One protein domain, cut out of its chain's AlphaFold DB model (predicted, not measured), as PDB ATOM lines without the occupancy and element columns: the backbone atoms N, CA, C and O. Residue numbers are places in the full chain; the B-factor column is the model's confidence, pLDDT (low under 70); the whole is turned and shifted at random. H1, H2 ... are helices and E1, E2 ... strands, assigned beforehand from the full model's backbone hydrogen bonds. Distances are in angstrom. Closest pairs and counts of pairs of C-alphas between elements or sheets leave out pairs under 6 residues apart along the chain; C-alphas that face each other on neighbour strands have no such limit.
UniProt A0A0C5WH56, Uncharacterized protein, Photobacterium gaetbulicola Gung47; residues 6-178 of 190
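What this domain is: This is residues 6 to 178 of the 190 residues of an uncharacterized protein of Photobacterium gaetbulicola Gung47 (UniProt A0A0C5WH56). With little regular structure, a strongly twisted five-stranded sheet has H1 and H2 over one face, while H3 packs on the end of H1, off the sheet. The 173 printed residues run E1 H1 E2 E3 E4 E5 H2 H3, class mixed, 69 in named elements; the mixed sheet's order is E2 E1 E3 E5 E4. It is compact, radius of gyration of the C-alphas 15.5 A, spanning 47 by 42 by 26 A.

How they stand to each other: E1, residues 12 to 17, is parallel to E2, residues 40 to 46, N 14 and O 41 being 2.8 A apart. With H1, residues 22 to 35, they form a strand-helix-strand unit, two parallel strands joined through a helix, its crossover right-handed. E3, residues 68 to 76, is parallel to E1, N 15 and O 69 being 2.8 A apart, and to E5, residues 114 to 121, N 70 and O 115 being 2.8 A apart. E4, residues 83 to 86, and E5 form an antiparallel hairpin, N 84 and O 118 being 2.8 A apart. H2, residues 135 to 145, touches H1 at a steep tilt of 62 degrees, closest C-alphas Ala 27 and Leu 139, 4.5 A; both are on the same face, giving two layers, helices over a sheet. Residues 31 to 35 of H1 alone touch H3, residues 163 to 172. Every O i to N i+4 pair is within hydrogen-bond range in H1, H2 and H3.

Where its parts are: E1 begins at C-alpha 12 (-20.743, 7.685, -5.340); H3 ends at C-alpha 172 (-20.353, 21.892, -12.839). H1 is 20.0 A long; E3 bends by 95 degrees at residue 73.

The domain as a whole: The printed part has no cut. Links E2 to E3, E4 to E5, E5 to H2 and H2 to H3 are long. The pLDDT is under 70 in 37 residues, among them 92 to 112.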
ATOM      1  N   GLN A   6     -28.275  13.843 -10.008       45.81
ATOM      2  CA  GLN A   6     -28.565  15.063  -9.230       45.81
ATOM      3  C   GLN A   6     -29.842  14.940  -8.370       45.81
ATOM      4  O   GLN A   6     -29.886  15.516  -7.290       45.81
ATOM      5  N   ASP A   7     -30.830  14.134  -8.793       41.78
ATOM      6  CA  ASP A   7     -32.119  13.951  -8.099       41.78
ATOM      7  C   ASP A   7     -32.304  12.559  -7.458       41.78
ATOM      8  O   ASP A   7     -33.363  12.256  -6.905       41.78
ATOM      9  N   SER A   8     -31.307  11.671  -7.536       51.97
ATOM     10  CA  SER A   8     -31.439  10.301  -7.004       51.97
ATOM     11  C   SER A   8     -31.109  10.180  -5.512       51.97
ATOM     12  O   SER A   8     -31.549   9.229  -4.869       51.97
ATOM     13  N   GLY A   9     -30.327  11.123  -4.969       61.50
ATOM     14  CA  GLY A   9     -29.750  11.028  -3.622       61.50
ATOM     15  C   GLY A   9     -28.710   9.908  -3.458       61.50
ATOM     16  O   GLY A   9     -28.270   9.657  -2.339       61.50
ATOM     17  N   GLU A  10     -28.332   9.219  -4.543       75.56
ATOM     18  CA  GLU A  10     -27.333   8.149  -4.527       75.56
ATOM     19  C   GLU A  10     -25.925   8.762  -4.512       75.56
ATOM     20  O   GLU A  10     -25.516   9.443  -5.453       75.56
ATOM     21  N   LEU A  11     -25.192   8.534  -3.423       86.50
ATOM     22  CA  LEU A  11     -23.787   8.910  -3.284       86.50
ATOM     23  C   LEU A  11     -22.887   7.950  -4.085       86.50
ATOM     24  O   LEU A  11     -23.195   6.766  -4.208       86.50
ATOM     25  N   ILE A  12     -21.750   8.441  -4.583       87.94
ATOM     26  CA  ILE A  12     -20.743   7.685  -5.340       87.94
ATOM     27  C   ILE A  12     -20.025   6.692  -4.418       87.94
ATOM     28  O   ILE A  12     -19.263   7.130  -3.545       87.94
ATOM     29  N   PRO A  13     -20.184   5.370  -4.610       91.69
ATOM     30  CA  PRO A  13     -19.446   4.380  -3.839       91.69
ATOM     31  C   PRO A  13     -17.949   4.534  -4.094       91.69
ATOM     32  O   PRO A  13     -17.505   4.528  -5.242       91.69
ATOM     33  N   THR A  14     -17.170   4.692  -3.030       93.56
ATOM     34  CA  THR A  14     -15.722   4.900  -3.111       93.56
ATOM     35  C   THR A  14     -14.985   3.874  -2.268       93.56
ATOM     36  O   THR A  14     -15.278   3.703  -1.084       93.56
ATOM     37  N   TYR A  15     -14.011   3.220  -2.887       95.00
ATOM     38  CA  TYR A  15     -13.213   2.150  -2.312       95.00
ATOM     39  C   TYR A  15     -11.722   2.502  -2.358       95.00
ATOM     40  O   TYR A  15     -11.274   3.236  -3.243       95.00
ATOM     41  N   TYR A  16     -10.954   1.940  -1.428       95.75
ATOM     42  CA  TYR A  16      -9.496   2.057  -1.370       95.75
ATOM     43  C   TYR A  16      -8.873   0.676  -1.562       95.75
ATOM     44  O   TYR A  16      -9.160  -0.234  -0.789       95.75
ATOM     45  N   LEU A  17      -8.030   0.501  -2.575       94.00
ATOM     46  CA  LEU A  17      -7.312  -0.753  -2.779       94.00
ATOM     47  C   LEU A  17      -6.218  -0.907  -1.715       94.00
ATOM     48  O   LEU A  17      -5.341  -0.049  -1.607       94.00
ATOM     49  N   ASP A  18      -6.284  -2.006  -0.964       93.38
ATOM     50  CA  ASP A  18      -5.359  -2.510   0.064       93.38
ATOM     51  C   ASP A  18      -5.105  -1.603   1.283       93.38
ATOM     52  O   ASP A  18      -4.910  -2.101   2.395       93.38
ATOM     53  N   ALA A  19      -5.128  -0.279   1.129       92.56
ATOM     54  CA  ALA A  19      -4.900   0.676   2.205       92.56
ATOM     55  C   ALA A  19      -5.554   2.040   1.945       92.56
ATOM     56  O   ALA A  19      -5.702   2.490   0.811       92.56
ATOM     57  N   VAL A  20      -5.871   2.748   3.032       91.94
ATOM     58  CA  VAL A  20      -6.271   4.161   2.977       91.94
ATOM     59  C   VAL A  20      -5.025   5.035   2.835       91.94
ATOM     60  O   VAL A  20      -4.129   4.980   3.680       91.94
ATOM     61  N   ASP A  21      -4.986   5.886   1.810       93.25
ATOM     62  CA  ASP A  21      -3.985   6.948   1.679       93.25
ATOM     63  C   ASP A  21      -4.605   8.305   2.067       93.25
ATOM     64  O   ASP A  21      -5.682   8.646   1.567       93.25
ATOM     65  N   PRO A  22      -3.949   9.120   2.919       95.38
ATOM     66  CA  PRO A  22      -4.457  10.440   3.304       95.38
ATOM     67  C   PRO A  22      -4.768  11.375   2.128       95.38
ATOM     68  O   PRO A  22      -5.622  12.250   2.261       95.38
ATOM     69  N   ARG A  23      -4.102  11.200   0.979       95.19
ATOM     70  CA  ARG A  23      -4.354  11.986  -0.238       95.19
ATOM     71  C   ARG A  23      -5.717  11.667  -0.851       95.19
ATOM     72  O   ARG A  23      -6.369  12.564  -1.371       95.19
ATOM     73  N   PHE A  24      -6.177  10.419  -0.748       95.75
ATOM     74  CA  PHE A  24      -7.495  10.020  -1.251       95.75
ATOM     75  C   PHE A  24      -8.595  10.713  -0.446       95.75
ATOM     76  O   PHE A  24      -9.448  11.394  -1.008       95.75
ATOM     77  N   GLU A  25      -8.514  10.631   0.885       96.12
ATOM     78  CA  GLU A  25      -9.449  11.318   1.781       96.12
ATOM     79  C   GLU A  25      -9.391  12.838   1.609       96.12
ATOM     80  O   GLU A  25     -10.428  13.499   1.590       96.12
ATOM     81  N   TYR A  26      -8.191  13.406   1.433       97.56
ATOM     82  CA  TYR A  26      -8.036  14.828   1.128       97.56
ATOM     83  C   TYR A  26      -8.825  15.224  -0.125       97.56
ATOM     84  O   TYR A  26      -9.603  16.174  -0.066       97.56
ATOM     85  N   ALA A  27      -8.654  14.499  -1.234       97.31
ATOM     86  CA  ALA A  27      -9.318  14.811  -2.494       97.31
ATOM     87  C   ALA A  27     -10.846  14.752  -2.362       97.31
ATOM     88  O   ALA A  27     -11.530  15.700  -2.749       97.31
ATOM     89  N   LEU A  28     -11.376  13.679  -1.763       96.81
ATOM     90  CA  LEU A  28     -12.818  13.496  -1.562       96.81
ATOM     91  C   LEU A  28     -13.406  14.612  -0.690       96.81
ATOM     92  O   LEU A  28     -14.384  15.251  -1.076       96.81
ATOM     93  N   ASN A  29     -12.770  14.895   0.452       98.06
ATOM     94  CA  ASN A  29     -13.216  15.944   1.369       98.06
ATOM     95  C   ASN A  29     -13.157  17.326   0.714       98.06
ATOM     96  O   ASN A  29     -14.083  18.120   0.863       98.06
ATOM     97  N   LYS A  30     -12.082  17.620  -0.028       98.12
ATOM     98  CA  LYS A  30     -11.920  18.926  -0.667       98.12
ATOM     99  C   LYS A  30     -12.912  19.124  -1.809       98.12
ATOM    100  O   LYS A  30     -13.436  20.224  -1.955       98.12
ATOM    101  N   ALA A  31     -13.215  18.086  -2.586       95.25
ATOM    102  CA  ALA A  31     -14.251  18.159  -3.611       95.25
ATOM    103  C   ALA A  31     -15.637  18.440  -2.999       95.25
ATOM    104  O   ALA A  31     -16.324  19.347  -3.460       95.25
ATOM    105  N   GLU A  32     -16.021  17.739  -1.926       94.06
ATOM    106  CA  GLU A  32     -17.287  17.988  -1.211       94.06
ATOM    107  C   GLU A  32     -17.337  19.388  -0.577       94.06
ATOM    108  O   GLU A  32     -18.382  20.034  -0.599       94.06
ATOM    109  N   GLU A  33     -16.209  19.905  -0.073       95.81
ATOM    110  CA  GLU A  33     -16.090  21.288   0.419       95.81
ATOM    111  C   GLU A  33     -16.319  22.316  -0.702       95.81
ATOM    112  O   GLU A  33     -17.056  23.286  -0.520       95.81
ATOM    113  N   ILE A  34     -15.704  22.104  -1.870       92.81
ATOM    114  CA  ILE A  34     -15.846  22.982  -3.038       92.81
ATOM    115  C   ILE A  34     -17.291  22.976  -3.542       92.81
ATOM    116  O   ILE A  34     -17.850  24.034  -3.835       92.81
ATOM    117  N   ILE A  35     -17.892  21.793  -3.637       88.62
ATOM    118  CA  ILE A  35     -19.236  21.595  -4.186       88.62
ATOM    119  C   ILE A  35     -20.326  21.998  -3.174       88.62
ATOM    120  O   ILE A  35     -21.393  22.470  -3.561       88.62
ATOM    121  N   GLY A  36     -20.048  21.881  -1.874       88.50
ATOM    122  CA  GLY A  36     -20.938  22.307  -0.793       88.50
ATOM    123  C   GLY A  36     -21.966  21.260  -0.354       88.50
ATOM    124  O   GLY A  36     -22.869  21.586   0.416       88.50
ATOM    125  N   TYR A  37     -21.851  20.013  -0.816       87.12
ATOM    126  CA  TYR A  37     -22.673  18.887  -0.368       87.12
ATOM    127  C   TYR A  37     -21.911  17.562  -0.477       87.12
ATOM    128  O   TYR A  37     -20.858  17.483  -1.106       87.12
ATOM    129  N   GLN A  38     -22.439  16.521   0.171       90.19
ATOM    130  CA  GLN A  38     -21.849  15.185   0.145       90.19
ATOM    131  C   GLN A  38     -22.069  14.525  -1.221       90.19
ATOM    132  O   GLN A  38     -23.196  14.492  -1.714       90.19
ATOM    133  N   LEU A  39     -21.005  13.969  -1.798       87.44
ATOM    134  CA  LEU A  39     -21.047  13.216  -3.053       87.44
ATOM    135  C   LEU A  39     -20.648  11.760  -2.859       87.44
ATOM    136  O   LEU A  39     -21.122  10.924  -3.617       87.44
ATOM    137  N   PHE A  40     -19.796  11.435  -1.886       91.62
ATOM    138  CA  PHE A  40     -19.156  10.122  -1.809       91.62
ATOM    139  C   PHE A  40     -19.670   9.282  -0.639       91.62
ATOM    140  O   PHE A  40     -19.724   9.729   0.513       91.62
ATOM    141  N   ASP A  41     -19.968   8.019  -0.934       92.94
ATOM    142  CA  ASP A  41     -20.188   6.955   0.042       92.94
ATOM    143  C   ASP A  41     -18.893   6.151   0.178       92.94
ATOM    144  O   ASP A  41     -18.561   5.310  -0.659       92.94
ATOM    145  N   ARG A  42     -18.112   6.465   1.214       94.38
ATOM    146  CA  ARG A  42     -16.807   5.847   1.479       94.38
ATOM    147  C   ARG A  42     -17.031   4.437   2.029       94.38
ATOM    148  O   ARG A  42     -17.263   4.257   3.222       94.38
ATOM    149  N   LYS A  43     -16.958   3.434   1.152       94.62
ATOM    150  CA  LYS A  43     -17.187   2.015   1.468       94.62
ATOM    151  C   LYS A  43     -16.022   1.376   2.225       94.62
ATOM    152  O   LYS A  43     -16.237   0.426   2.971       94.62
ATOM    153  N   GLY A  44     -14.812   1.917   2.067       93.00
ATOM    154  CA  GLY A  44     -13.621   1.507   2.810       93.00
ATOM    155  C   GLY A  44     -12.603   0.739   1.972       93.00
ATOM    156  O   GLY A  44     -12.530   0.897   0.755       93.00
ATOM    157  N   VAL A  45     -11.769  -0.044   2.656       95.94
ATOM    158  CA  VAL A  45     -10.661  -0.782   2.041       95.94
ATOM    159  C   VAL A  45     -11.160  -2.095   1.446       95.94
ATOM    160  O   VAL A  45     -11.889  -2.834   2.105       95.94
ATOM    161  N   ILE A  46     -10.729  -2.385   0.225       94.25
ATOM    162  CA  ILE A  46     -10.971  -3.642  -0.483       94.25
ATOM    163  C   ILE A  46      -9.637  -4.264  -0.872       94.25
ATOM    164  O   ILE A  46      -8.646  -3.553  -1.027       94.25
ATOM    165  N   SER A  47      -9.623  -5.575  -1.065       91.50
ATOM    166  CA  SER A  47      -8.510  -6.262  -1.711       91.50
ATOM    167  C   SER A  47      -9.049  -6.919  -2.968       91.50
ATOM    168  O   SER A  47     -10.106  -7.550  -2.932       91.50
ATOM    169  N   LEU A  48      -8.368  -6.688  -4.082       86.81
ATOM    170  CA  LEU A  48      -8.725  -7.225  -5.384       86.81
ATOM    171  C   LEU A  48      -7.482  -7.914  -5.933       86.81
ATOM    172  O   LEU A  48      -6.405  -7.321  -5.947       86.81
ATOM    173  N   GLU A  49      -7.633  -9.156  -6.371       79.50
ATOM    174  CA  GLU A  49      -6.551  -9.884  -7.023       79.50
ATOM    175  C   GLU A  49      -6.550  -9.560  -8.522       79.50
ATOM    176  O   GLU A  49      -7.600  -9.514  -9.169       79.50
ATOM    177  N   PHE A  50      -5.360  -9.322  -9.075       74.75
ATOM    178  CA  PHE A  50      -5.153  -9.140 -10.509       74.75
ATOM    179  C   PHE A  50      -4.094 -10.148 -10.957       74.75
ATOM    180  O   PHE A  50      -2.995 -10.161 -10.408       74.75
ATOM    181  N   ASP A  51      -4.419 -10.999 -11.928       61.31
ATOM    182  CA  ASP A  51      -3.462 -11.966 -12.471       61.31
ATOM    183  C   ASP A  51      -2.383 -11.276 -13.327       61.31
ATOM    184  O   ASP A  51      -2.670 -10.350 -14.088       61.31
ATOM    185  N   ASP A  52      -1.155 -11.811 -13.291       56.72
ATOM    186  CA  ASP A  52      -0.000 -11.378 -14.110       56.72
ATOM    187  C   ASP A  52      -0.192 -11.611 -15.625       56.72
ATOM    188  O   ASP A  52       0.665 -11.271 -16.450       56.72
ATOM    189  N   ASN A  53      -1.301 -12.236 -16.020       53.09
ATOM    190  CA  ASN A  53      -1.622 -12.487 -17.413       53.09
ATOM    191  C   ASN A  53      -2.204 -11.206 -18.026       53.09
ATOM    192  O   ASN A  53      -3.160 -10.645 -17.483       53.09
ATOM    193  N   PRO A  54      -1.683 -10.723 -19.169       50.62
ATOM    194  CA  PRO A  54      -2.262  -9.546 -19.788       50.62
ATOM    195  C   PRO A  54      -3.693  -9.932 -20.181       50.62
ATOM    196  O   PRO A  54      -3.878 -10.995 -20.768       50.62
ATOM    197  N   PHE A  55      -4.684  -9.093 -19.865       52.25
ATOM    198  CA  PHE A  55      -6.121  -9.304 -20.139       52.25
ATOM    199  C   PHE A  55      -6.921 -10.001 -19.012       52.25
ATOM    200  O   PHE A  55      -7.279 -11.161 -19.131       52.25
ATOM    201  N   PHE A  56      -7.114  -9.336 -17.861       66.19
ATOM    202  CA  PHE A  56      -8.239  -8.423 -17.527       66.19
ATOM    203  C   PHE A  56      -9.614  -9.092 -17.306       66.19
ATOM    204  O   PHE A  56     -10.515  -8.866 -18.104       66.19
ATOM    205  N   ASP A  57      -9.797  -9.772 -16.171       68.31
ATOM    206  CA  ASP A  57     -11.107  -9.920 -15.516       68.31
ATOM    207  C   ASP A  57     -10.906  -9.730 -14.008       68.31
ATOM    208  O   ASP A  57     -10.411 -10.612 -13.313       68.31
ATOM    209  N   ILE A  58     -11.221  -8.532 -13.517       80.31
ATOM    210  CA  ILE A  58     -11.217  -8.250 -12.080       80.31
ATOM    211  C   ILE A  58     -12.572  -8.687 -11.553       80.31
ATOM    212  O   ILE A  58     -13.603  -8.210 -12.036       80.31
ATOM    213  N   ASP A  59     -12.569  -9.587 -10.577       84.19
ATOM    214  CA  ASP A  59     -13.801 -10.027  -9.946       84.19
ATOM    215  C   ASP A  59     -14.289  -8.977  -8.940       84.19
ATOM    216  O   ASP A  59     -13.765  -8.840  -7.835       84.19
ATOM    217  N   TYR A  60     -15.305  -8.219  -9.346       86.38
ATOM    218  CA  TYR A  60     -15.994  -7.254  -8.490       86.38
ATOM    219  C   TYR A  60     -17.229  -7.844  -7.798       86.38
ATOM    220  O   TYR A  60     -17.967  -7.099  -7.159       86.38
ATOM    221  N   SER A  61     -17.501  -9.149  -7.928       86.31
ATOM    222  CA  SER A  61     -18.748  -9.760  -7.440       86.31
ATOM    223  C   SER A  61     -18.933  -9.675  -5.922       86.31
ATOM    224  O   SER A  61     -20.066  -9.674  -5.443       86.31
ATOM    225  N   GLU A  62     -17.835  -9.542  -5.179       87.38
ATOM    226  CA  GLU A  62     -17.831  -9.360  -3.724       87.38
ATOM    227  C   GLU A  62     -18.063  -7.897  -3.297       87.38
ATOM    228  O   GLU A  62     -18.233  -7.608  -2.109       87.38
ATOM    229  N   LEU A  63     -18.079  -6.944  -4.239       89.19
ATOM    230  CA  LEU A  63     -18.361  -5.547  -3.928       89.19
ATOM    231  C   LEU A  63     -19.874  -5.314  -3.770       89.19
ATOM    232  O   LEU A  63     -20.688  -5.851  -4.519       89.19
ATOM    233  N   PRO A  64     -20.293  -4.476  -2.803       86.94
ATOM    234  CA  PRO A  64     -21.709  -4.277  -2.482       86.94
ATOM    235  C   PRO A  64     -22.471  -3.442  -3.521       86.94
ATOM    236  O   PRO A  64     -23.683  -3.264  -3.403       86.94
ATOM    237  N   THR A  65     -21.766  -2.876  -4.495       86.62
ATOM    238  CA  THR A  65     -22.328  -2.120  -5.614       86.62
ATOM    239  C   THR A  65     -21.780  -2.699  -6.907       86.62
ATOM    240  O   THR A  65     -20.788  -3.407  -6.880       86.62
ATOM    241  N   ASP A  66     -22.415  -2.412  -8.035       84.69
ATOM    242  CA  ASP A  66     -21.925  -2.757  -9.377       84.69
ATOM    243  C   ASP A  66     -21.140  -1.602 -10.019       84.69
ATOM    244  O   ASP A  66     -20.777  -1.658 -11.194       84.69
ATOM    245  N   TRP A  67     -20.910  -0.533  -9.249       86.44
ATOM    246  CA  TRP A  67     -20.194   0.646  -9.696       86.44
ATOM    247  C   TRP A  67     -19.499   1.409  -8.570       86.44
ATOM    248  O   TRP A  67     -19.874   1.295  -7.398       86.44
ATOM    249  N   GLY A  68     -18.501   2.218  -8.918       87.69
ATOM    250  CA  GLY A  68     -17.852   3.136  -7.981       87.69
ATOM    251  C   GLY A  68     -16.474   3.626  -8.421       87.69
ATOM    252  O   GLY A  68     -15.983   3.301  -9.505       87.69
ATOM    253  N   PHE A  69     -15.841   4.401  -7.548       91.00
ATOM    254  CA  PHE A  69     -14.438   4.785  -7.668       91.00
ATOM    255  C   PHE A  69     -13.563   3.839  -6.856       91.00
ATOM    256  O   PHE A  69     -13.848   3.573  -5.688       91.00
ATOM    257  N   ILE A  70     -12.479   3.363  -7.460       92.25
ATOM    258  CA  ILE A  70     -11.436   2.591  -6.788       92.25
ATOM    259  C   ILE A  70     -10.167   3.432  -6.787       92.25
ATOM    260  O   ILE A  70      -9.575   3.698  -7.835       92.25
ATOM    261  N   TRP A  71      -9.743   3.849  -5.601       94.25
ATOM    262  CA  TRP A  71      -8.469   4.523  -5.408       94.25
ATOM    263  C   TRP A  71      -7.360   3.508  -5.189       94.25
ATOM    264  O   TRP A  71      -7.523   2.566  -4.418       94.25
ATOM    265  N   SER A  72      -6.217   3.707  -5.834       92.06
ATOM    266  CA  SER A  72      -5.063   2.815  -5.683       92.06
ATOM    267  C   SER A  72      -3.744   3.573  -5.788       92.06
ATOM    268  O   SER A  72      -3.686   4.676  -6.339       92.06
ATOM    269  N   LYS A  73      -2.685   2.987  -5.223       88.75
ATOM    270  CA  LYS A  73      -1.314   3.492  -5.330       88.75
ATOM    271  C   LYS A  73      -0.462   2.544  -6.150       88.75
ATOM    272  O   LYS A  73      -0.570   1.342  -5.937       88.75
ATOM    273  N   GLY A  74       0.449   3.067  -6.969       79.75
ATOM    274  CA  GLY A  74       1.469   2.240  -7.618       79.75
ATOM    275  C   GLY A  74       0.840   1.163  -8.495       79.75
ATOM    276  O   GLY A  74       1.242   0.008  -8.469       79.75
ATOM    277  N   THR A  75      -0.201   1.529  -9.230       71.06
ATOM    278  CA  THR A  75      -0.926   0.625 -10.127       71.06
ATOM    279  C   THR A  75      -0.852   1.095 -11.569       71.06
ATOM    280  O   THR A  75      -1.499   0.511 -12.419       71.06
ATOM    281  N   PHE A  76      -0.039   2.099 -11.912       75.62
ATOM    282  CA  PHE A  76       0.206   2.475 -13.306       75.62
ATOM    283  C   PHE A  76       1.681   2.810 -13.557       75.62
ATOM    284  O   PHE A  76       2.426   3.110 -12.631       75.62
ATOM    285  N   SER A  77       2.088   2.731 -14.824       72.31
ATOM    286  CA  SER A  77       3.440   3.049 -15.298       72.31
ATOM    287  C   SER A  77       3.495   4.491 -15.820       72.31
ATOM    288  O   SER A  77       2.613   4.918 -16.577       72.31
ATOM    289  N   GLY A  78       4.505   5.259 -15.406       68.12
ATOM    290  CA  GLY A  78       4.648   6.682 -15.729       68.12
ATOM    291  C   GLY A  78       5.975   7.295 -15.269       68.12
ATOM    292  O   GLY A  78       6.582   6.828 -14.309       68.12
ATOM    293  N   SER A  79       6.418   8.357 -15.953       60.69
ATOM    294  CA  SER A  79       7.762   8.935 -15.792       60.69
ATOM    295  C   SER A  79       7.906  10.036 -14.727       60.69
ATOM    296  O   SER A  79       9.022  10.321 -14.298       60.69
ATOM    297  N   CYS A  80       6.815  10.661 -14.267       61.97
ATOM    298  CA  CYS A  80       6.850  11.770 -13.298       61.97
ATOM    299  C   CYS A  80       5.673  11.723 -12.317       61.97
ATOM    300  O   CYS A  80       4.766  10.932 -12.550       61.97
ATOM    301  N   SER A  81       5.680  12.547 -11.246       59.19
ATOM    302  CA  SER A  81       4.597  12.662 -10.241       59.19
ATOM    303  C   SER A  81       3.268  12.705 -10.963       59.19
ATOM    304  O   SER A  81       2.935  13.701 -11.606       59.19
ATOM    305  N   SER A  82       2.574  11.579 -10.965       74.44
ATOM    306  CA  SER A  82       1.384  11.422 -11.772       74.44
ATOM    307  C   SER A  82       0.324  10.745 -10.944       74.44
ATOM    308  O   SER A  82       0.587   9.942 -10.043       74.44
ATOM    309  N   GLY A  83      -0.895  11.136 -11.254       82.69
ATOM    310  CA  GLY A  83      -2.013  10.260 -11.093       82.69
ATOM    311  C   GLY A  83      -2.604   9.959 -12.461       82.69
ATOM    312  O   GLY A  83      -2.127  10.436 -13.500       82.69
ATOM    313  N   ARG A  84      -3.606   9.093 -12.462       84.44
ATOM    314  CA  ARG A  84      -4.375   8.785 -13.655       84.44
ATOM    315  C   ARG A  84      -5.747   8.258 -13.298       84.44
ATOM    316  O   ARG A  84      -5.869   7.341 -12.487       84.44
ATOM    317  N   VAL A  85      -6.744   8.724 -14.038       86.12
ATOM    318  CA  VAL A  85      -8.055   8.076 -14.116       86.12
ATOM    319  C   VAL A  85      -8.101   7.076 -15.270       86.12
ATOM    320  O   VAL A  85      -7.725   7.400 -16.398       86.12
ATOM    321  N   SER A  86      -8.570   5.857 -15.019       82.19
ATOM    322  CA  SER A  86      -8.668   4.796 -16.028       82.19
ATOM    323  C   SER A  86      -9.849   3.847 -15.774       82.19
ATOM    324  O   SER A  86     -10.546   3.955 -14.771       82.19
ATOM    325  N   SER A  87     -10.103   2.910 -16.694       79.75
ATOM    326  CA  SER A  87     -11.156   1.884 -16.553       79.75
ATOM    327  C   SER A  87     -10.713   0.662 -15.760       79.75
ATOM    328  O   SER A  87     -11.524  -0.224 -15.523       79.75
ATOM    329  N   ARG A  88      -9.419   0.543 -15.451       78.94
ATOM    330  CA  ARG A  88      -8.803  -0.678 -14.920       78.94
ATOM    331  C   ARG A  88      -7.390  -0.364 -14.413       78.94
ATOM    332  O   ARG A  88      -6.760   0.536 -14.975       78.94
ATOM    333  N   PRO A  89      -6.848  -1.115 -13.445       78.81
ATOM    334  CA  PRO A  89      -5.473  -0.927 -13.008       78.81
ATOM    335  C   PRO A  89      -4.509  -1.162 -14.179       78.81
ATOM    336  O   PRO A  89      -4.839  -1.823 -15.169       78.81
ATOM    337  N   HIS A  90      -3.318  -0.580 -14.094       75.56
ATOM    338  CA  HIS A  90      -2.233  -0.690 -15.077       75.56
ATOM    339  C   HIS A  90      -2.584  -0.177 -16.480       75.56
ATOM    340  O   HIS A  90      -1.882  -0.451 -17.453       75.56
ATOM    341  N   SER A  91      -3.661   0.601 -16.608       72.69
ATOM    342  CA  SER A  91      -4.113   1.147 -17.884       72.69
ATOM    343  C   SER A  91      -3.813   2.630 -18.013       72.69
ATOM    344  O   SER A  91      -4.128   3.441 -17.141       72.69
ATOM    345  N   THR A  92      -3.278   2.996 -19.177       64.31
ATOM    346  CA  THR A  92      -3.111   4.390 -19.595       64.31
ATOM    347  C   THR A  92      -4.347   4.943 -20.307       64.31
ATOM    348  O   THR A  92      -4.415   6.149 -20.540       64.31
ATOM    349  N   ASN A  93      -5.345   4.108 -20.621       62.00
ATOM    350  CA  ASN A  93      -6.591   4.569 -21.233       62.00
ATOM    351  C   ASN A  93      -7.335   5.475 -20.253       62.00
ATOM    352  O   ASN A  93      -7.826   4.999 -19.230       62.00
ATOM    353  N   LEU A  94      -7.399   6.765 -20.586       59.03
ATOM    354  CA  LEU A  94      -8.136   7.752 -19.815       59.03
ATOM    355  C   LEU A  94      -9.620   7.424 -19.875       59.03
ATOM    356  O   LEU A  94     -10.208   7.363 -20.956       59.03
ATOM    357  N   VAL A  95     -10.214   7.251 -18.704       58.59
ATOM    358  CA  VAL A  95     -11.665   7.275 -18.549       58.59
ATOM    359  C   VAL A  95     -11.998   8.602 -17.902       58.59
ATOM    360  O   VAL A  95     -12.335   8.683 -16.727       58.59
ATOM    361  N   SER A  96     -11.906   9.677 -18.685       53.94
ATOM    362  CA  SER A  96     -12.884  10.733 -18.465       53.94
ATOM    363  C   SER A  96     -14.267  10.124 -18.740       53.94
ATOM    364  O   SER A  96     -14.378   9.059 -19.345       53.94
ATOM    365  N   TYR A  97     -15.338  10.758 -18.280       55.66
ATOM    366  CA  TYR A  97     -16.722  10.340 -18.548       55.66
ATOM    367  C   TYR A  97     -17.346   9.300 -17.607       55.66
ATOM    368  O   TYR A  97     -18.259   8.589 -17.994       55.66
ATOM    369  N   ALA A  98     -17.013   9.332 -16.324       53.28
ATOM    370  CA  ALA A  98     -18.024   9.085 -15.293       53.28
ATOM    371  C   ALA A  98     -19.277   9.922 -15.436       53.28
ATOM    372  O   ALA A  98     -20.315   9.528 -14.944       53.28
ATOM    373  N   VAL A  99     -19.177  11.069 -16.087       57.12
ATOM    374  CA  VAL A  99     -20.211  12.077 -16.067       57.12
ATOM    375  C   VAL A  99     -20.766  12.241 -17.482       57.12
ATOM    376  O   VAL A  99     -20.020  12.461 -18.444       57.12
ATOM    377  N   GLY A 100     -22.070  12.016 -17.629       55.69
ATOM    378  CA  GLY A 100     -22.833  12.240 -18.849       55.69
ATOM    379  C   GLY A 100     -22.942  13.729 -19.184       55.69
ATOM    380  O   GLY A 100     -22.522  14.599 -18.424       55.69
ATOM    381  N   ASN A 101     -23.532  14.047 -20.339       55.84
ATOM    382  CA  ASN A 101     -23.779  15.445 -20.733       55.84
ATOM    383  C   ASN A 101     -24.773  16.162 -19.794       55.84
ATOM    384  O   ASN A 101     -24.937  17.375 -19.876       55.84
ATOM    385  N   ASP A 102     -25.462  15.397 -18.951       54.62
ATOM    386  CA  ASP A 102     -26.391  15.832 -17.915       54.62
ATOM    387  C   ASP A 102     -25.714  16.069 -16.553       54.62
ATOM    388  O   ASP A 102     -26.395  16.301 -15.558       54.62
ATOM    389  N   TYR A 103     -24.385  15.968 -16.491       56.91
ATOM    390  CA  TYR A 103     -23.610  15.918 -15.252       56.91
ATOM    391  C   TYR A 103     -24.008  14.775 -14.297       56.91
ATOM    392  O   TYR A 103     -23.581  14.736 -13.143       56.91
ATOM    393  N   GLY A 104     -24.803  13.820 -14.788       59.47
ATOM    394  CA  GLY A 104     -25.175  12.614 -14.075       59.47
ATOM    395  C   GLY A 104     -24.106  11.542 -14.228       59.47
ATOM    396  O   GLY A 104     -23.373  11.529 -15.217       59.47
ATOM    397  N   ILE A 105     -24.001  10.627 -13.263       65.38
ATOM    398  CA  ILE A 105     -22.998   9.567 -13.361       65.38
ATOM    399  C   ILE A 105     -23.450   8.501 -14.354       65.38
ATOM    400  O   ILE A 105     -24.401   7.759 -14.112       65.38
ATOM    401  N   ASP A 106     -22.752   8.426 -15.481       67.12
ATOM    402  CA  ASP A 106     -22.961   7.440 -16.524       67.12
ATOM    403  C   ASP A 106     -22.179   6.159 -16.213       67.12
ATOM    404  O   ASP A 106     -21.049   5.945 -16.662       67.12
ATOM    405  N   LYS A 107     -22.834   5.274 -15.454       67.25
ATOM    406  CA  LYS A 107     -22.321   3.957 -15.045       67.25
ATOM    407  C   LYS A 107     -21.931   3.064 -16.241       67.25
ATOM    408  O   LYS A 107     -21.196   2.099 -16.070       67.25
ATOM    409  N   THR A 108     -22.391   3.377 -17.461       61.84
ATOM    410  CA  THR A 108     -22.118   2.574 -18.671       61.84
ATOM    411  C   THR A 108     -20.762   2.859 -19.309       61.84
ATOM    412  O   THR A 108     -20.305   2.096 -20.160       61.84
ATOM    413  N   LYS A 109     -20.101   3.950 -18.907       61.81
ATOM    414  CA  LYS A 109     -18.822   4.371 -19.487       61.81
ATOM    415  C   LYS A 109     -17.604   3.767 -18.791       61.81
ATOM    416  O   LYS A 109     -16.484   3.949 -19.267       61.81
ATOM    417  N   TRP A 110     -17.798   3.038 -17.692       67.56
ATOM    418  CA  TRP A 110     -16.717   2.389 -16.949       67.56
ATOM    419  C   TRP A 110     -16.600   0.928 -17.380       67.56
ATOM    420  O   TRP A 110     -17.596   0.209 -17.448       67.56
ATOM    421  N   GLY A 111     -15.381   0.481 -17.693       57.31
ATOM    422  CA  GLY A 111     -15.119  -0.934 -17.955       57.31
ATOM    423  C   GLY A 111     -15.489  -1.734 -16.709       57.31
ATOM    424  O   GLY A 111     -14.907  -1.511 -15.655       57.31
ATOM    425  N   SER A 112     -16.507  -2.588 -16.813       69.06
ATOM    426  CA  SER A 112     -17.071  -3.353 -15.687       69.06
ATOM    427  C   SER A 112     -17.682  -2.510 -14.558       69.06
ATOM    428  O   SER A 112     -17.852  -3.012 -13.453       69.06
ATOM    429  N   GLY A 113     -18.029  -1.247 -14.824       79.94
ATOM    430  CA  GLY A 113     -18.734  -0.402 -13.861       79.94
ATOM    431  C   GLY A 113     -17.848   0.340 -12.861       79.94
ATOM    432  O   GLY A 113     -18.406   1.082 -12.069       79.94
ATOM    433  N   TYR A 114     -16.509   0.239 -12.907       84.69
ATOM    434  CA  TYR A 114     -15.592   0.927 -11.975       84.69
ATOM    435  C   TYR A 114     -14.610   1.884 -12.658       84.69
ATOM    436  O   TYR A 114     -13.968   1.536 -13.650       84.69
ATOM    437  N   ALA A 115     -14.447   3.082 -12.092       86.06
ATOM    438  CA  ALA A 115     -13.380   4.003 -12.471       86.06
ATOM    439  C   ALA A 115     -12.228   3.909 -11.468       86.06
ATOM    440  O   ALA A 115     -12.427   3.921 -10.253       86.06
ATOM    441  N   TRP A 116     -11.013   3.832 -11.990       88.75
ATOM    442  CA  TRP A 116      -9.791   3.692 -11.216       88.75
ATOM    443  C   TRP A 116      -9.085   5.030 -11.127       88.75
ATOM    444  O   TRP A 116      -8.700   5.579 -12.156       88.75
ATOM    445  N   ILE A 117      -8.886   5.532  -9.911       90.81
ATOM    446  CA  ILE A 117      -8.100   6.733  -9.640       90.81
ATOM    447  C   ILE A 117      -6.784   6.285  -9.013       90.81
ATOM    448  O   ILE A 117      -6.726   5.815  -7.877       90.81
ATOM    449  N   GLN A 118      -5.724   6.364  -9.799       89.69
ATOM    450  CA  GLN A 118      -4.435   5.768  -9.476       89.69
ATOM    451  C   GLN A 118      -3.450   6.889  -9.176       89.69
ATOM    452  O   GLN A 118      -3.326   7.808  -9.980       89.69
ATOM    453  N   LEU A 119      -2.755   6.826  -8.045       89.88
ATOM    454  CA  LEU A 119      -1.656   7.734  -7.715       89.88
ATOM    455  C   LEU A 119      -0.341   6.972  -7.667       89.88
ATOM    456  O   LEU A 119      -0.319   5.806  -7.293       89.88
ATOM    457  N   ASP A 120       0.752   7.669  -7.947       87.25
ATOM    458  CA  ASP A 120       2.113   7.138  -7.915       87.25
ATOM    459  C   ASP A 120       2.384   6.074  -8.998       87.25
ATOM    460  O   ASP A 120       1.564   5.203  -9.291       87.25
ATOM    461  N   SER A 121       3.573   6.144  -9.592       78.62
ATOM    462  CA  SER A 121       4.029   5.167 -10.587       78.62
ATOM    463  C   SER A 121       4.609   3.915  -9.920       78.62
ATOM    464  O   SER A 121       5.177   4.009  -8.829       78.62
ATOM    465  N   ILE A 122       4.510   2.762 -10.592       77.88
ATOM    466  CA  ILE A 122       5.305   1.561 -10.261       77.88
ATOM    467  C   ILE A 122       6.783   1.710 -10.628       77.88
ATOM    468  O   ILE A 122       7.625   0.999 -10.085       77.88
ATOM    469  N   ASP A 123       7.086   2.605 -11.566       77.81
ATOM    470  CA  ASP A 123       8.423   2.774 -12.119       77.81
ATOM    471  C   ASP A 123       9.224   3.825 -11.351       77.81
ATOM    472  O   ASP A 123       8.671   4.753 -10.756       77.81
ATOM    473  N   GLU A 124      10.550   3.715 -11.425       75.62
ATOM    474  CA  GLU A 124      11.457   4.767 -10.966       75.62
ATOM    475  C   GLU A 124      11.215   6.076 -11.747       75.62
ATOM    476  O   GLU A 124      11.043   6.037 -12.969       75.62
ATOM    477  N   PRO A 125      11.214   7.248 -11.078       72.81
ATOM    478  CA  PRO A 125      10.968   8.519 -11.746       72.81
ATOM    479  C   PRO A 125      12.134   8.912 -12.654       72.81
ATOM    480  O   PRO A 125      13.304   8.714 -12.315       72.81
ATOM    481  N   ASP A 126      11.817   9.596 -13.753       76.44
ATOM    482  CA  ASP A 126      12.831  10.253 -14.570       76.44
ATOM    483  C   ASP A 126      13.585  11.330 -13.756       76.44
ATOM    484  O   ASP A 126      13.025  11.941 -12.831       76.44
ATOM    485  N   PRO A 127      14.854  11.629 -14.098       76.50
ATOM    486  CA  PRO A 127      15.628  12.657 -13.412       76.50
ATOM    487  C   PRO A 127      14.902  14.010 -13.366       76.50
ATOM    488  O   PRO A 127      14.575  14.592 -14.398       76.50
ATOM    489  N   GLY A 128      14.701  14.542 -12.156       72.81
ATOM    490  CA  GLY A 128      13.992  15.809 -11.929       72.81
ATOM    491  C   GLY A 128      12.506  15.656 -11.594       72.81
ATOM    492  O   GLY A 128      11.854  16.656 -11.299       72.81
ATOM    493  N   CYS A 129      11.992  14.426 -11.573       72.12
ATOM    494  CA  CYS A 129      10.638  14.114 -11.147       72.12
ATOM    495  C   CYS A 129      10.604  13.354  -9.811       72.12
ATOM    496  O   CYS A 129      11.561  12.694  -9.414       72.12
ATOM    497  N   THR A 130       9.477  13.449  -9.103       69.69
ATOM    498  CA  THR A 130       9.172  12.630  -7.919       69.69
ATOM    499  C   THR A 130       8.035  11.682  -8.269       69.69
ATOM    500  O   THR A 130       7.066  12.140  -8.847       69.69
ATOM    501  N   THR A 131       8.071  10.399  -7.917       74.62
ATOM    502  CA  THR A 131       6.926   9.490  -8.163       74.62
ATOM    503  C   THR A 131       5.734   9.753  -7.255       74.62
ATOM    504  O   THR A 131       4.616   9.400  -7.604       74.62
ATOM    505  N   ILE A 132       5.961  10.383  -6.103       82.69
ATOM    506  CA  ILE A 132       4.922  10.619  -5.104       82.69
ATOM    507  C   ILE A 132       4.039  11.786  -5.562       82.69
ATOM    508  O   ILE A 132       4.505  12.923  -5.675       82.69
ATOM    509  N   ALA A 133       2.767  11.505  -5.833       87.38
ATOM    510  CA  ALA A 133       1.722  12.491  -6.075       87.38
ATOM    511  C   ALA A 133       1.431  13.298  -4.802       87.38
ATOM    512  O   ALA A 133       1.376  12.748  -3.700       87.38
ATOM    513  N   ASN A 134       1.221  14.604  -4.924       90.81
ATOM    514  CA  ASN A 134       0.792  15.428  -3.796       90.81
ATOM    515  C   ASN A 134      -0.747  15.521  -3.725       90.81
ATOM    516  O   ASN A 134      -1.469  14.950  -4.544       90.81
ATOM    517  N   ASN A 135      -1.243  16.259  -2.733       94.81
ATOM    518  CA  ASN A 135      -2.671  16.514  -2.545       94.81
ATOM    519  C   ASN A 135      -3.331  17.168  -3.776       94.81
ATOM    520  O   ASN A 135      -4.429  16.769  -4.162       94.81
ATOM    521  N   ASP A 136      -2.659  18.112  -4.435       93.69
ATOM    522  CA  ASP A 136      -3.212  18.792  -5.613       93.69
ATOM    523  C   ASP A 136      -3.367  17.831  -6.797       93.69
ATOM    524  O   ASP A 136      -4.370  17.888  -7.503       93.69
ATOM    525  N   VAL A 137      -2.420  16.903  -6.987       91.75
ATOM    526  CA  VAL A 137      -2.527  15.838  -7.997       91.75
ATOM    527  C   VAL A 137      -3.683  14.893  -7.660       91.75
ATOM    528  O   VAL A 137      -4.464  14.551  -8.540       91.75
ATOM    529  N   SER A 138      -3.865  14.518  -6.390       94.12
ATOM    530  CA  SER A 138      -5.001  13.665  -6.004       94.12
ATOM    531  C   SER A 138      -6.360  14.307  -6.298       94.12
ATOM    532  O   SER A 138      -7.257  13.647  -6.825       94.12
ATOM    533  N   LEU A 139      -6.500  15.609  -6.034       95.62
ATOM    534  CA  LEU A 139      -7.712  16.357  -6.352       95.62
ATOM    535  C   LEU A 139      -7.877  16.565  -7.864       95.62
ATOM    536  O   LEU A 139      -8.997  16.518  -8.364       95.62
ATOM    537  N   HIS A 140      -6.774  16.746  -8.594       93.81
ATOM    538  CA  HIS A 140      -6.764  16.840 -10.053       93.81
ATOM    539  C   HIS A 140      -7.330  15.578 -10.715       93.81
ATOM    540  O   HIS A 140      -8.220  15.673 -11.559       93.81
ATOM    541  N   GLU A 141      -6.879  14.392 -10.301       91.00
ATOM    542  CA  GLU A 141      -7.410  13.144 -10.856       91.00
ATOM    543  C   GLU A 141      -8.868  12.907 -10.461       91.00
ATOM    544  O   GLU A 141      -9.675  12.486 -11.289       91.00
ATOM    545  N   LEU A 142      -9.253  13.229  -9.223       92.94
ATOM    546  CA  LEU A 142     -10.663  13.170  -8.845       92.94
ATOM    547  C   LEU A 142     -11.510  14.096  -9.726       92.94
ATOM    548  O   LEU A 142     -12.581  13.704 -10.172       92.94
ATOM    549  N   ALA A 143     -11.029  15.299 -10.029       91.44
ATOM    550  CA  ALA A 143     -11.719  16.225 -10.919       91.44
ATOM    551  C   ALA A 143     -11.873  15.671 -12.349       91.44
ATOM    552  O   ALA A 143     -12.953  15.810 -12.928       91.44
ATOM    553  N   HIS A 144     -10.870  14.966 -12.891       88.75
ATOM    554  CA  HIS A 144     -11.023  14.200 -14.142       88.75
ATOM    555  C   HIS A 144     -12.127  13.148 -14.029       88.75
ATOM    556  O   HIS A 144     -13.009  13.073 -14.891       88.75
ATOM    557  N   ALA A 145     -12.123  12.376 -12.938       86.69
ATOM    558  CA  ALA A 145     -13.148  11.376 -12.654       86.69
ATOM    559  C   ALA A 145     -14.533  12.003 -12.427       86.69
ATOM    560  O   ALA A 145     -15.537  11.344 -12.640       86.69
ATOM    561  N   LEU A 146     -14.619  13.280 -12.062       86.12
ATOM    562  CA  LEU A 146     -15.864  14.042 -11.934       86.12
ATOM    563  C   LEU A 146     -16.239  14.809 -13.215       86.12
ATOM    564  O   LEU A 146     -17.224  15.546 -13.215       86.12
ATOM    565  N   GLY A 147     -15.495  14.635 -14.312       83.06
ATOM    566  CA  GLY A 147     -15.848  15.141 -15.643       83.06
ATOM    567  C   GLY A 147     -15.058  16.357 -16.139       83.06
ATOM    568  O   GLY A 147     -15.322  16.823 -17.250       83.06
ATOM    569  N   MET A 148     -14.083  16.871 -15.384       86.19
ATOM    570  CA  MET A 148     -13.196  17.944 -15.853       86.19
ATOM    571  C   MET A 148     -12.150  17.381 -16.820       86.19
ATOM    572  O   MET A 148     -11.100  16.940 -16.393       86.19
ATOM    573  N   ASN A 149     -12.444  17.367 -18.122       79.06
ATOM    574  CA  ASN A 149     -11.663  16.606 -19.110       79.06
ATOM    575  C   ASN A 149     -10.362  17.287 -19.579       79.06
ATOM    576  O   ASN A 149      -9.279  16.715 -19.516       79.06
ATOM    577  N   ASN A 150     -10.457  18.504 -20.118       83.94
ATOM    578  CA  ASN A 150      -9.300  19.161 -20.724       83.94
ATOM    579  C   ASN A 150      -8.478  19.889 -19.663       83.94
ATOM    580  O   ASN A 150      -9.045  20.561 -18.806       83.94
ATOM    581  N   HIS A 151      -7.152  19.839 -19.787       89.69
ATOM    582  CA  HIS A 151      -6.284  20.732 -19.026       89.69
ATOM    583  C   HIS A 151      -6.487  22.188 -19.456       89.69
ATOM    584  O   HIS A 151      -6.673  22.494 -20.637       89.69
ATOM    585  N   PHE A 152      -6.417  23.088 -18.485       92.44
ATOM    586  CA  PHE A 152      -6.481  24.535 -18.667       92.44
ATOM    587  C   PHE A 152      -5.649  25.219 -17.582       92.44
ATOM    588  O   PHE A 152      -5.135  24.563 -16.678       92.44
ATOM    589  N   ASP A 153      -5.475  26.535 -17.672       94.94
ATOM    590  CA  ASP A 153      -4.638  27.275 -16.727       94.94
ATOM    591  C   ASP A 153      -5.163  27.139 -15.293       94.94
ATOM    592  O   ASP A 153      -6.231  27.653 -14.947       94.94
ATOM    593  N   GLY A 154      -4.384  26.455 -14.451       92.75
ATOM    594  CA  GLY A 154      -4.775  26.113 -13.084       92.75
ATOM    595  C   GLY A 154      -5.362  24.714 -12.890       92.75
ATOM    596  O   GLY A 154      -5.705  24.357 -11.765       92.75
ATOM    597  N   PHE A 155      -5.447  23.931 -13.962       93.06
ATOM    598  CA  PHE A 155      -5.840  22.528 -13.975       93.06
ATOM    599  C   PHE A 155      -4.943  21.749 -14.948       93.06
ATOM    600  O   PHE A 155      -5.225  21.652 -16.143       93.06
ATOM    601  N   GLY A 156      -3.809  21.248 -14.461       88.25
ATOM    602  CA  GLY A 156      -2.819  20.505 -15.253       88.25
ATOM    603  C   GLY A 156      -1.905  21.377 -16.124       88.25
ATOM    604  O   GLY A 156      -0.749  21.013 -16.334       88.25
ATOM    605  N   ASN A 157      -2.353  22.561 -16.566       89.31
ATOM    606  CA  ASN A 157      -1.462  23.575 -17.139       89.31
ATOM    607  C   ASN A 157      -0.964  24.511 -16.029       89.31
ATOM    608  O   ASN A 157      -1.726  25.285 -15.438       89.31
ATOM    609  N   GLY A 158       0.338  24.443 -15.751       89.50
ATOM    610  CA  GLY A 158       0.958  25.154 -14.636       89.50
ATOM    611  C   GLY A 158       0.738  24.412 -13.320       89.50
ATOM    612  O   GLY A 158       1.506  23.514 -12.990       89.50
ATOM    613  N   ALA A 159      -0.292  24.794 -12.561       90.38
ATOM    614  CA  ALA A 159      -0.658  24.100 -11.326       90.38
ATOM    615  C   ALA A 159      -1.496  22.847 -11.628       90.38
ATOM    616  O   ALA A 159      -2.328  22.868 -12.535       90.38
ATOM    617  N   ALA A 160      -1.331  21.783 -10.833       90.69
ATOM    618  CA  ALA A 160      -2.192  20.600 -10.922       90.69
ATOM    619  C   ALA A 160      -3.656  20.967 -10.621       90.69
ATOM    620  O   ALA A 160      -4.551  20.637 -11.398       90.69
ATOM    621  N   PHE A 161      -3.888  21.730  -9.552       94.56
ATOM    622  CA  PHE A 161      -5.205  22.235  -9.181       94.56
ATOM    623  C   PHE A 161      -5.064  23.590  -8.474       94.56
ATOM    624  O   PHE A 161      -4.230  23.742  -7.586       94.56
ATOM    625  N   ASN A 162      -5.853  24.595  -8.860       96.06
ATOM    626  CA  ASN A 162      -5.910  25.890  -8.175       96.06
ATOM    627  C   ASN A 162      -7.337  26.477  -8.178       96.06
ATOM    628  O   ASN A 162      -8.302  25.799  -8.527       96.06
ATOM    629  N   SER A 163      -7.474  27.758  -7.823       94.75
ATOM    630  CA  SER A 163      -8.765  28.456  -7.765       94.75
ATOM    631  C   SER A 163      -9.559  28.466  -9.082       94.75
ATOM    632  O   SER A 163     -10.786  28.520  -9.045       94.75
ATOM    633  N   ASN A 164      -8.913  28.390 -10.250       93.12
ATOM    634  CA  ASN A 164      -9.621  28.258 -11.525       93.12
ATOM    635  C   ASN A 164     -10.278  26.879 -11.648       93.12
ATOM    636  O   ASN A 164     -11.437  26.790 -12.047       93.12
ATOM    637  N   ALA A 165      -9.559  25.815 -11.276       94.50
ATOM    638  CA  ALA A 165     -10.105  24.462 -11.253       94.50
ATOM    639  C   ALA A 165     -11.251  24.337 -10.242       94.50
ATOM    640  O   ALA A 165     -12.300  23.781 -10.564       94.50
ATOM    641  N   GLU A 166     -11.089  24.942  -9.061       94.94
ATOM    642  CA  GLU A 166     -12.134  25.017  -8.038       94.94
ATOM    643  C   GLU A 166     -13.424  25.643  -8.582       94.94
ATOM    644  O   GLU A 166     -14.503  25.075  -8.416       94.94
ATOM    645  N   ARG A 167     -13.324  26.788  -9.268       90.69
ATOM    646  CA  ARG A 167     -14.486  27.461  -9.866       90.69
ATOM    647  C   ARG A 167     -15.189  26.589 -10.898       90.69
ATOM    648  O   ARG A 167     -16.416  26.577 -10.935       90.69
ATOM    649  N   VAL A 168     -14.442  25.865 -11.731       89.62
ATOM    650  CA  VAL A 168     -15.036  24.947 -12.715       89.62
ATOM    651  C   VAL A 168     -15.783  23.821 -12.004       89.62
ATOM    652  O   VAL A 168     -16.960  23.609 -12.296       89.62
ATOM    653  N   LEU A 169     -15.149  23.165 -11.028       89.62
ATOM    654  CA  LEU A 169     -15.763  22.074 -10.271       89.62
ATOM    655  C   LEU A 169     -17.039  22.532  -9.546       89.62
ATOM    656  O   LEU A 169     -18.080  21.886  -9.660       89.62
ATOM    657  N   ARG A 170     -16.988  23.685  -8.868       87.88
ATOM    658  CA  ARG A 170     -18.142  24.300  -8.195       87.88
ATOM    659  C   ARG A 170     -19.300  24.545  -9.161       87.88
ATOM    660  O   ARG A 170     -20.440  24.212  -8.857       87.88
ATOM    661  N   ASN A 171     -19.014  25.106 -10.336       85.31
ATOM    662  CA  ASN A 171     -20.051  25.441 -11.310       85.31
ATOM    663  C   ASN A 171     -20.653  24.206 -11.994       85.31
ATOM    664  O   ASN A 171     -21.858  24.214 -12.240       85.31
ATOM    665  N   MET A 172     -19.863  23.156 -12.257       82.38
ATOM    666  CA  MET A 172     -20.353  21.892 -12.839       82.38
ATOM    667  C   MET A 172     -21.414  21.212 -11.970       82.38
ATOM    668  O   MET A 172     -22.348  20.612 -12.489       82.38
ATOM    669  N   TYR A 173     -21.271  21.318 -10.649       81.69
ATOM    670  CA  TYR A 173     -22.140  20.659  -9.675       81.69
ATOM    671  C   TYR A 173     -23.102  21.622  -8.969       81.69
ATOM    672  O   TYR A 173     -23.776  21.232  -8.011       81.69
ATOM    673  N   SER A 174     -23.192  22.867  -9.445       83.12
ATOM    674  CA  SER A 174     -24.074  23.887  -8.887       83.12
ATOM    675  C   SER A 174     -25.540  23.538  -9.135       83.12
ATOM    676  O   SER A 174     -25.968  23.331 -10.270       83.12
ATOM    677  N   THR A 175     -26.352  23.574  -8.078       77.44
ATOM    678  CA  THR A 175     -27.816  23.432  -8.175       77.44
ATOM    679  C   THR A 175     -28.479  24.597  -8.915       77.44
ATOM    680  O   THR A 175     -29.644  24.508  -9.298       77.44
ATOM    681  N   GLN A 176     -27.742  25.689  -9.135       79.75
ATOM    682  CA  GLN A 176     -28.198  26.868  -9.868       79.75
ATOM    683  C   GLN A 176     -27.887  26.781 -11.371       79.75
ATOM    684  O   GLN A 176     -28.450  27.560 -12.137       79.75
ATOM    685  N   ASN A 177     -27.057  25.812 -11.778       76.94
ATOM    686  CA  ASN A 177     -26.674  25.542 -13.166       76.94
ATOM    687  C   ASN A 177     -27.130  24.135 -13.596       76.94
ATOM    688  O   ASN A 177     -26.287  23.279 -13.875       76.94
ATOM    689  N   PRO A 178     -28.445  23.836 -13.620       73.75
ATOM    690  CA  PRO A 178     -28.922  22.536 -14.068       73.75
ATOM    691  C   PRO A 178     -28.473  22.240 -15.502       73.75
ATOM    692  O   PRO A 178     -28.346  23.131 -16.349       73.75
TER     693      PRO A 178